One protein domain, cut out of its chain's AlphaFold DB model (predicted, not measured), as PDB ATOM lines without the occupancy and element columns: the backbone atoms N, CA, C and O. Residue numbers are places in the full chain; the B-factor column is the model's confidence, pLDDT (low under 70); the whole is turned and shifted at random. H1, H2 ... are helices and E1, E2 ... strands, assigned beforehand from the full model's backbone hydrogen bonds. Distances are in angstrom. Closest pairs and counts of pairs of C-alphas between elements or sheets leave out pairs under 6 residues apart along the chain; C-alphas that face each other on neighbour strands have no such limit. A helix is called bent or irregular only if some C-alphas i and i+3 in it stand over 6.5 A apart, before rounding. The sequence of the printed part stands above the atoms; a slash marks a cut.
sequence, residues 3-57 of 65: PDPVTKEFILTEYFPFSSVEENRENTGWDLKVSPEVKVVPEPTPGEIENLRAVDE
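Overview. This is residues 3 to 57 of the 65 residues of the protein "3-oxoadipate CoA-transferase subunit B" of Firmicutes bacterium ADurb.Bin456 (UniProt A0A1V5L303). A small body made of two parallel strands side by side, E1 and E2, with the short helix H1 in the loop that joins them, has an arm sticking out from it: residues 44 to 57 stand free, with helix H2 turned across the long axis at the arm's far end. E2 is sharply bent partway along. The printed part has 55 residues with two named helices and two named strands, in the order E1, H1, E2, H2; the sheet is E1 beside E2, parallel, and the class is mixed, helices and strands. The whole is only just loose, close to extended, with a radius of gyration of the C-alphas of 14.9 A, and is elongated, spanning 39 by 24 by 20 A.

Along the chain. The printed part begins at Pro 3, and strand E1 follows at residues 10 to 15, with C-alpha 10 at (-26.062, 31.670, -10.155) and a length of 13.8 A. Helix H1 holds residues 21 to 26, 8.8 A long. Strand E2 holds residues 33 to 40 and is 16.0 A from first to last C-alpha, with C-alpha 33 at (-27.400, 28.411, -3.740). Helix H2, residues 46 to 55, is 14.4 A long and ends with C-alpha 55 at (-10.958, 17.159, -32.630).

Arrangement. E1 and E2 are parallel neighbours, with 21 degrees between their directions. N 12 and O 33 are 2.9 A apart and N 39 and O 13 are 3.2 A apart, both within hydrogen-bond range. E2 bends by 91 degrees at residue 36: C-alphas 12 and 34 face each other at 4.6 A, and C-alphas 13 and 38 also at 4.6 A. E1, H1 and E2 form a strand-helix-strand unit, two parallel neighbour strands with a helix between them along the chain, and its crossover is right-handed. The closest C-alphas of E1 and H1 are those of Tyr 15 and Val 21, 7.2 A apart. The closest of H1 and E2 are those of Val 21 and Val 34, 8.0 A apart. H2 is apart from E1 and from H1. In H1 and H2 every O i to N i+4 pair is within hydrogen-bond range.

Size, cuts and confidence. The two C-alphas farthest apart are those of Val 6 and Glu 57, at 41.4 A. Without residues 44 to 57 the body has 41 residues and spans 29 by 21 by 13 A. The printed part has no cut. The links from E1 to H1 and from E2 to H2 are tight, the link from H1 to E2 is short, and no link is long. The mean pLDDT of the printed part is 95.0, and no printed residue is under 70.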
ATOM      1  N   PRO A   3     -27.746  30.496 -14.429       94.88
ATOM      2  CA  PRO A   3     -28.531  31.581 -13.844       94.88
ATOM      3  C   PRO A   3     -29.952  31.103 -13.531       94.88
ATOM      4  O   PRO A   3     -30.598  30.494 -14.387       94.88
ATOM      5  N   ASP A   4     -30.443  31.408 -12.335       92.56
ATOM      6  CA  ASP A   4     -31.841  31.218 -11.969       92.56
ATOM      7  C   ASP A   4     -32.740  32.065 -12.894       92.56
ATOM      8  O   ASP A   4     -32.447  33.243 -13.137       92.56
ATOM      9  N   PRO A   5     -33.830  31.511 -13.452       90.88
ATOM     10  CA  PRO A   5     -34.671  32.237 -14.398       90.88
ATOM     11  C   PRO A   5     -35.392  33.439 -13.773       90.88
ATOM     12  O   PRO A   5     -35.753  34.355 -14.518       90.88
ATOM     13  N   VAL A   6     -35.567  33.469 -12.448       93.19
ATOM     14  CA  VAL A   6     -36.275  34.515 -11.701       93.19
ATOM     15  C   VAL A   6     -35.289  35.502 -11.084       93.19
ATOM     16  O   VAL A   6     -35.314  36.680 -11.438       93.19
ATOM     17  N   THR A   7     -34.406  35.043 -10.193       92.81
ATOM     18  CA  THR A   7     -33.501  35.931  -9.437       92.81
ATOM     19  C   THR A   7     -32.290  36.371 -10.251       92.81
ATOM     20  O   THR A   7     -31.643  37.350  -9.891       92.81
ATOM     21  N   LYS A   8     -31.988  35.663 -11.352       93.06
ATOM     22  CA  LYS A   8     -30.787  35.846 -12.186       93.06
ATOM     23  C   LYS A   8     -29.467  35.604 -11.452       93.06
ATOM     24  O   LYS A   8     -28.405  35.847 -12.020       93.06
ATOM     25  N   GLU A   9     -29.515  35.086 -10.231       93.62
ATOM     26  CA  GLU A   9     -28.330  34.655  -9.498       93.62
ATOM     27  C   GLU A   9     -27.865  33.284  -9.985       93.62
ATOM     28  O   GLU A   9     -28.648  32.484 -10.498       93.62
ATOM     29  N   PHE A  10     -26.582  32.985  -9.817       95.50
ATOM     30  CA  PHE A  10     -26.062  31.670 -10.155       95.50
ATOM     31  C   PHE A  10     -26.421  30.632  -9.094       95.50
ATOM     32  O   PHE A  10     -26.151  30.824  -7.909       95.50
ATOM     33  N   ILE A  11     -26.961  29.501  -9.550       96.38
ATOM     34  CA  ILE A  11     -27.257  28.341  -8.709       96.38
ATOM     35  C   ILE A  11     -26.564  27.081  -9.233       96.38
ATOM     36  O   ILE A  11     -26.371  26.886 -10.446       96.38
ATOM     37  N   LEU A  12     -26.186  26.193  -8.314       97.25
ATOM     38  CA  LEU A  12     -25.642  24.884  -8.648       97.25
ATOM     39  C   LEU A  12     -26.771  23.964  -9.125       97.25
ATOM     40  O   LEU A  12     -27.657  23.600  -8.360       97.25
ATOM     41  N   THR A  13     -26.732  23.590 -10.399       97.12
ATOM     42  CA  THR A  13     -27.712  22.690 -11.028       97.12
ATOM     43  C   THR A  13     -27.179  21.277 -11.200       97.12
ATOM     44  O   THR A  13     -27.944  20.323 -11.218       97.12
ATOM     45  N   GLU A  14     -25.867  21.140 -11.380       97.19
ATOM     46  CA  GLU A  14     -25.208  19.877 -11.684       97.19
ATOM     47  C   GLU A  14     -23.772  19.911 -11.156       97.19
ATOM     48  O   GLU A  14     -23.162  20.988 -11.147       97.19
ATOM     49  N   TYR A  15     -23.238  18.757 -10.755       96.88
ATOM     50  CA  TYR A  15     -21.847  18.578 -10.320       96.88
ATOM     51  C   TYR A  15     -21.274  17.252 -10.840       96.88
ATOM     52  O   TYR A  15     -22.021  16.348 -11.215       96.88
ATOM     53  N   PHE A  16     -19.948  17.134 -10.908       95.75
ATOM     54  CA  PHE A  16     -19.303  15.924 -11.423       95.75
ATOM     55  C   PHE A  16     -19.205  14.827 -10.353       95.75
ATOM     56  O   PHE A  16     -19.037  15.169  -9.182       95.75
ATOM     57  N   PRO A  17     -19.218  13.530 -10.732       94.44
ATOM     58  CA  PRO A  17     -19.156  12.407  -9.785       94.44
ATOM     59  C   PRO A  17     -17.944  12.415  -8.841       94.44
ATOM     60  O   PRO A  17     -17.997  11.831  -7.766       94.44
ATOM     61  N   PHE A  18     -16.849  13.057  -9.252       93.06
ATOM     62  CA  PHE A  18     -15.612  13.183  -8.477       93.06
ATOM     63  C   PHE A  18     -15.575  14.419  -7.560       93.06
ATOM     64  O   PHE A  18     -14.537  14.690  -6.969       93.06
ATOM     65  N   SER A  19     -16.673  15.174  -7.470       95.06
ATOM     66  CA  SER A  19     -16.822  16.364  -6.620       95.06
ATOM     67  C   SER A  19     -18.094  16.268  -5.770       95.06
ATOM     68  O   SER A  19     -18.960  15.435  -6.048       95.06
ATOM     69  N   SER A  20     -18.248  17.137  -4.769       95.88
ATOM     70  CA  SER A  20     -19.471  17.224  -3.954       95.88
ATOM     71  C   SER A  20     -20.082  18.627  -3.932       95.88
ATOM     72  O   SER A  20     -19.466  19.612  -4.344       95.88
ATOM     73  N   VAL A  21     -21.325  18.741  -3.458       95.75
ATOM     74  CA  VAL A  21     -21.978  20.047  -3.267       95.75
ATOM     75  C   VAL A  21     -21.230  20.864  -2.210       95.75
ATOM     76  O   VAL A  21     -21.073  22.073  -2.361       95.75
ATOM     77  N   GLU A  22     -20.740  20.199  -1.168       95.62
ATOM     78  CA  GLU A  22     -19.972  20.787  -0.075       95.62
ATOM     79  C   GLU A  22     -18.644  21.351  -0.581       95.62
ATOM     80  O   GLU A  22     -18.368  22.526  -0.360       95.62
ATOM     81  N   GLU A  23     -17.882  20.572  -1.352       96.00
ATOM     82  CA  GLU A  23     -16.623  21.027  -1.952       96.00
ATOM     83  C   GLU A  23     -16.859  22.232  -2.874       96.00
ATOM     84  O   GLU A  23     -16.121  23.218  -2.827       96.00
ATOM     85  N   ASN A  24     -17.927  22.200  -3.678       95.25
ATOM     86  CA  ASN A  24     -18.300  23.333  -4.522       95.25
ATOM     87  C   ASN A  24     -18.648  24.580  -3.693       95.25
ATOM     88  O   ASN A  24     -18.315  25.686  -4.113       95.25
ATOM     89  N   ARG A  25     -19.285  24.438  -2.523       95.44
ATOM     90  CA  ARG A  25     -19.562  25.563  -1.612       95.44
ATOM     91  C   ARG A  25     -18.287  26.124  -0.994       95.44
ATOM     92  O   ARG A  25     -18.112  27.335  -1.005       95.44
ATOM     93  N   GLU A  26     -17.393  25.269  -0.505       96.69
ATOM     94  CA  GLU A  26     -16.127  25.685   0.117       96.69
ATOM     95  C   GLU A  26     -15.208  26.428  -0.860       96.69
ATOM     96  O   GLU A  26     -14.536  27.387  -0.482       96.69
ATOM     97  N   ASN A  27     -15.209  26.022  -2.133       95.88
ATOM     98  CA  ASN A  27     -14.409  26.650  -3.183       95.88
ATOM     99  C   ASN A  27     -15.093  27.863  -3.840       95.88
ATOM    100  O   ASN A  27     -14.492  28.517  -4.696       95.88
ATOM    101  N   THR A  28     -16.333  28.183  -3.460       94.75
ATOM    102  CA  THR A  28     -17.073  29.325  -4.003       94.75
ATOM    103  C   THR A  28     -17.068  30.476  -3.002       94.75
ATOM    104  O   THR A  28     -17.568  30.358  -1.893       94.75
ATOM    105  N   GLY A  29     -16.526  31.632  -3.399       94.75
ATOM    106  CA  GLY A  29     -16.335  32.795  -2.514       94.75
ATOM    107  C   GLY A  29     -17.608  33.554  -2.100       94.75
ATOM    108  O   GLY A  29     -17.507  34.681  -1.624       94.75
ATOM    109  N   TRP A  30     -18.793  32.985  -2.316       94.12
ATOM    110  CA  TRP A  30     -20.093  33.548  -1.949       94.12
ATOM    111  C   TRP A  30     -21.047  32.432  -1.514       94.12
ATOM    112  O   TRP A  30     -20.761  31.252  -1.706       94.12
ATOM    113  N   ASP A  31     -22.201  32.798  -0.950       93.69
ATOM    114  CA  ASP A  31     -23.228  31.833  -0.548       93.69
ATOM    115  C   ASP A  31     -23.847  31.135  -1.775       93.69
ATOM    116  O   ASP A  31     -24.754  31.650  -2.438       93.69
ATOM    117  N   LEU A  32     -23.289  29.974  -2.134       95.31
ATOM    118  CA  LEU A  32     -23.695  29.208  -3.305       95.31
ATOM    119  C   LEU A  32     -25.031  28.499  -3.054       95.31
ATOM    120  O   LEU A  32     -25.115  27.452  -2.399       95.31
ATOM    121  N   LYS A  33     -26.077  29.035  -3.679       95.38
ATOM    122  CA  LYS A  33     -27.400  28.411  -3.740       95.38
ATOM    123  C   LYS A  33     -27.372  27.147  -4.599       95.38
ATOM    124  O   LYS A  33     -26.722  27.088  -5.645       95.38
ATOM    125  N   VAL A  34     -28.120  26.137  -4.167       95.94
ATOM    126  CA  VAL A  34     -28.201  24.823  -4.820       95.94
ATOM    127  C   VAL A  34     -29.630  24.608  -5.299       95.94
ATOM    128  O   VAL A  34     -30.573  24.846  -4.547       95.94
ATOM    129  N   SER A  35     -29.782  24.191  -6.555       95.62
ATOM    130  CA  SER A  35     -31.087  23.853  -7.123       95.62
ATOM    131  C   SER A  35     -31.708  22.674  -6.363       95.62
ATOM    132  O   SER A  35     -30.992  21.715  -6.067       95.62
ATOM    133  N   PRO A  36     -33.026  22.671  -6.096       93.25
ATOM    134  CA  PRO A  36     -33.705  21.499  -5.538       93.25
ATOM    135  C   PRO A  36     -33.620  20.269  -6.457       93.25
ATOM    136  O   PRO A  36     -33.752  19.144  -5.988       93.25
ATOM    137  N   GLU A  37     -33.362  20.477  -7.751       95.00
ATOM    138  CA  GLU A  37     -33.203  19.429  -8.767       95.00
ATOM    139  C   GLU A  37     -31.727  19.192  -9.128       95.00
ATOM    140  O   GLU A  37     -31.400  18.811 -10.255       95.00
ATOM    141  N   VAL A  38     -30.809  19.480  -8.197       96.25
ATOM    142  CA  VAL A  38     -29.379  19.253  -8.420       96.25
ATOM    143  C   VAL A  38     -29.107  17.779  -8.721       96.25
ATOM    144  O   VAL A  38     -29.601  16.884  -8.035       96.25
ATOM    145  N   LYS A  39     -28.305  17.518  -9.753       96.75
ATOM    146  CA  LYS A  39     -27.984  16.154 -10.189       96.75
ATOM    147  C   LYS A  39     -26.506  15.971 -10.502       96.75
ATOM    148  O   LYS A  39     -25.772  16.926 -10.740       96.75
ATOM    149  N   VAL A  40     -26.077  14.719 -10.531       96.88
ATOM    150  CA  VAL A  40     -24.733  14.365 -10.986       96.88
ATOM    151  C   VAL A  40     -24.708  14.391 -12.514       96.88
ATOM    152  O   VAL A  40     -25.621  13.873 -13.160       96.88
ATOM    153  N   VAL A  41     -23.673  14.999 -13.095       96.25
ATOM    154  CA  VAL A  41     -23.440  14.971 -14.545       96.25
ATOM    155  C   VAL A  41     -23.161  13.520 -14.964       96.25
ATOM    156  O   VAL A  41     -22.290  12.889 -14.358       96.25
ATOM    157  N   PRO A  42     -23.873  12.972 -15.968       94.12
ATOM    158  CA  PRO A  42     -23.602  11.624 -16.457       94.12
ATOM    159  C   PRO A  42     -22.207  11.536 -17.079       94.12
ATOM    160  O   PRO A  42     -21.666  12.530 -17.569       94.12
ATOM    161  N   GLU A  43     -21.631  10.336 -17.089       93.75
ATOM    162  CA  GLU A  43     -20.382  10.119 -17.812       93.75
ATOM    163  C   GLU A  43     -20.573  10.363 -19.319       93.75
ATOM    164  O   GLU A  43     -21.633  10.038 -19.869       93.75
ATOM    165  N   PRO A  44     -19.562  10.931 -19.997       94.31
ATOM    166  CA  PRO A  44     -19.606  11.120 -21.438       94.31
ATOM    167  C   PRO A  44     -19.719   9.772 -22.150       94.31
ATOM    168  O   PRO A  44     -19.117   8.770 -21.755       94.31
ATOM    169  N   THR A  45     -20.472   9.752 -23.240       96.50
ATOM    170  CA  THR A  45     -20.655   8.546 -24.044       96.50
ATOM    171  C   THR A  45     -19.373   8.173 -24.803       96.50
ATOM    172  O   THR A  45     -18.550   9.043 -25.110       96.50
ATOM    173  N   PRO A  46     -19.202   6.896 -25.202       96.50
ATOM    174  CA  PRO A  46     -18.060   6.487 -26.019       96.50
ATOM    175  C   PRO A  46     -17.903   7.302 -27.314       96.50
ATOM    176  O   PRO A  46     -16.782   7.661 -27.669       96.50
ATOM    177  N   GLY A  47     -19.013   7.648 -27.978       97.50
ATOM    178  CA  GLY A  47     -18.995   8.450 -29.206       97.50
ATOM    179  C   GLY A  47     -18.573   9.905 -28.978       97.50
ATOM    180  O   GLY A  47     -17.824  10.463 -29.775       97.50
ATOM    181  N   GLU A  48     -18.979  10.523 -27.865       96.00
ATOM    182  CA  GLU A  48     -18.504  11.865 -27.495       96.00
ATOM    183  C   GLU A  48     -17.000  11.869 -27.204       96.00
ATOM    184  O   GLU A  48     -16.295  12.794 -27.610       96.00
ATOM    185  N   ILE A  49     -16.488  10.817 -26.557       95.56
ATOM    186  CA  ILE A  49     -15.053  10.651 -26.305       95.56
ATOM    187  C   ILE A  49     -14.269  10.451 -27.606       95.56
ATOM    188  O   ILE A  49     -13.194  11.036 -27.759       95.56
ATOM    189  N   GLU A  50     -14.782   9.644 -28.535       95.69
ATOM    190  CA  GLU A  50     -14.180   9.449 -29.857       95.69
ATOM    191  C   GLU A  50     -14.117  10.768 -30.636       95.69
ATOM    192  O   GLU A  50     -13.033  11.182 -31.052       95.69
ATOM    193  N   ASN A  51     -15.241  11.484 -30.728       96.12
ATOM    194  CA  ASN A  51     -15.315  12.787 -31.389       96.12
ATOM    195  C   ASN A  51     -14.361  13.805 -30.746       96.12
ATOM    196  O   ASN A  51     -13.657  14.530 -31.446       96.12
ATOM    197  N   LEU A  52     -14.278  13.833 -29.412       93.69
ATOM    198  CA  LEU A  52     -13.345  14.704 -28.700       93.69
ATOM    199  C   LEU A  52     -11.882  14.354 -29.010       93.69
ATOM    200  O   LEU A  52     -11.051  15.249 -29.101       93.69
ATOM    201  N   ARG A  53     -11.527  13.070 -29.156       93.62
ATOM    202  CA  ARG A  53     -10.170  12.639 -29.556       93.62
ATOM    203  C   ARG A  53      -9.846  13.007 -30.999       93.62
ATOM    204  O   ARG A  53      -8.712  13.391 -31.246       93.62
ATOM    205  N   ALA A  54     -10.826  12.935 -31.894       94.38
ATOM    206  CA  ALA A  54     -10.665  13.351 -33.283       94.38
ATOM    207  C   ALA A  54     -10.459  14.870 -33.424       94.38
ATOM    208  O   ALA A  54      -9.696  15.297 -34.276       94.38
ATOM    209  N   VAL A  55     -11.111  15.689 -32.591       94.50
ATOM    210  CA  VAL A  55     -10.958  17.159 -32.630       94.50
ATOM    211  C   VAL A  55      -9.719  17.635 -31.859       94.50
ATOM    212  O   VAL A  55      -9.077  18.605 -32.250       94.50
ATOM    213  N   ASP A  56      -9.366  16.961 -30.764       92.62
ATOM    214  CA  ASP A  56      -8.232  17.308 -29.899       92.62
ATOM    215  C   ASP A  56      -6.975  16.485 -30.230       92.62
ATOM    216  O   ASP A  56      -6.423  15.797 -29.363       92.62
ATOM    217  N   GLU A  57      -6.546  16.515 -31.494       89.75
ATOM    218  CA  GLU A  57      -5.442  15.682 -32.002       89.75
ATOM    219  C   GLU A  57      -4.108  15.956 -31.290       89.75
ATOM    220  O   GLU A  57      -3.328  15.042 -31.026       89.75
TER     221      GLU A  57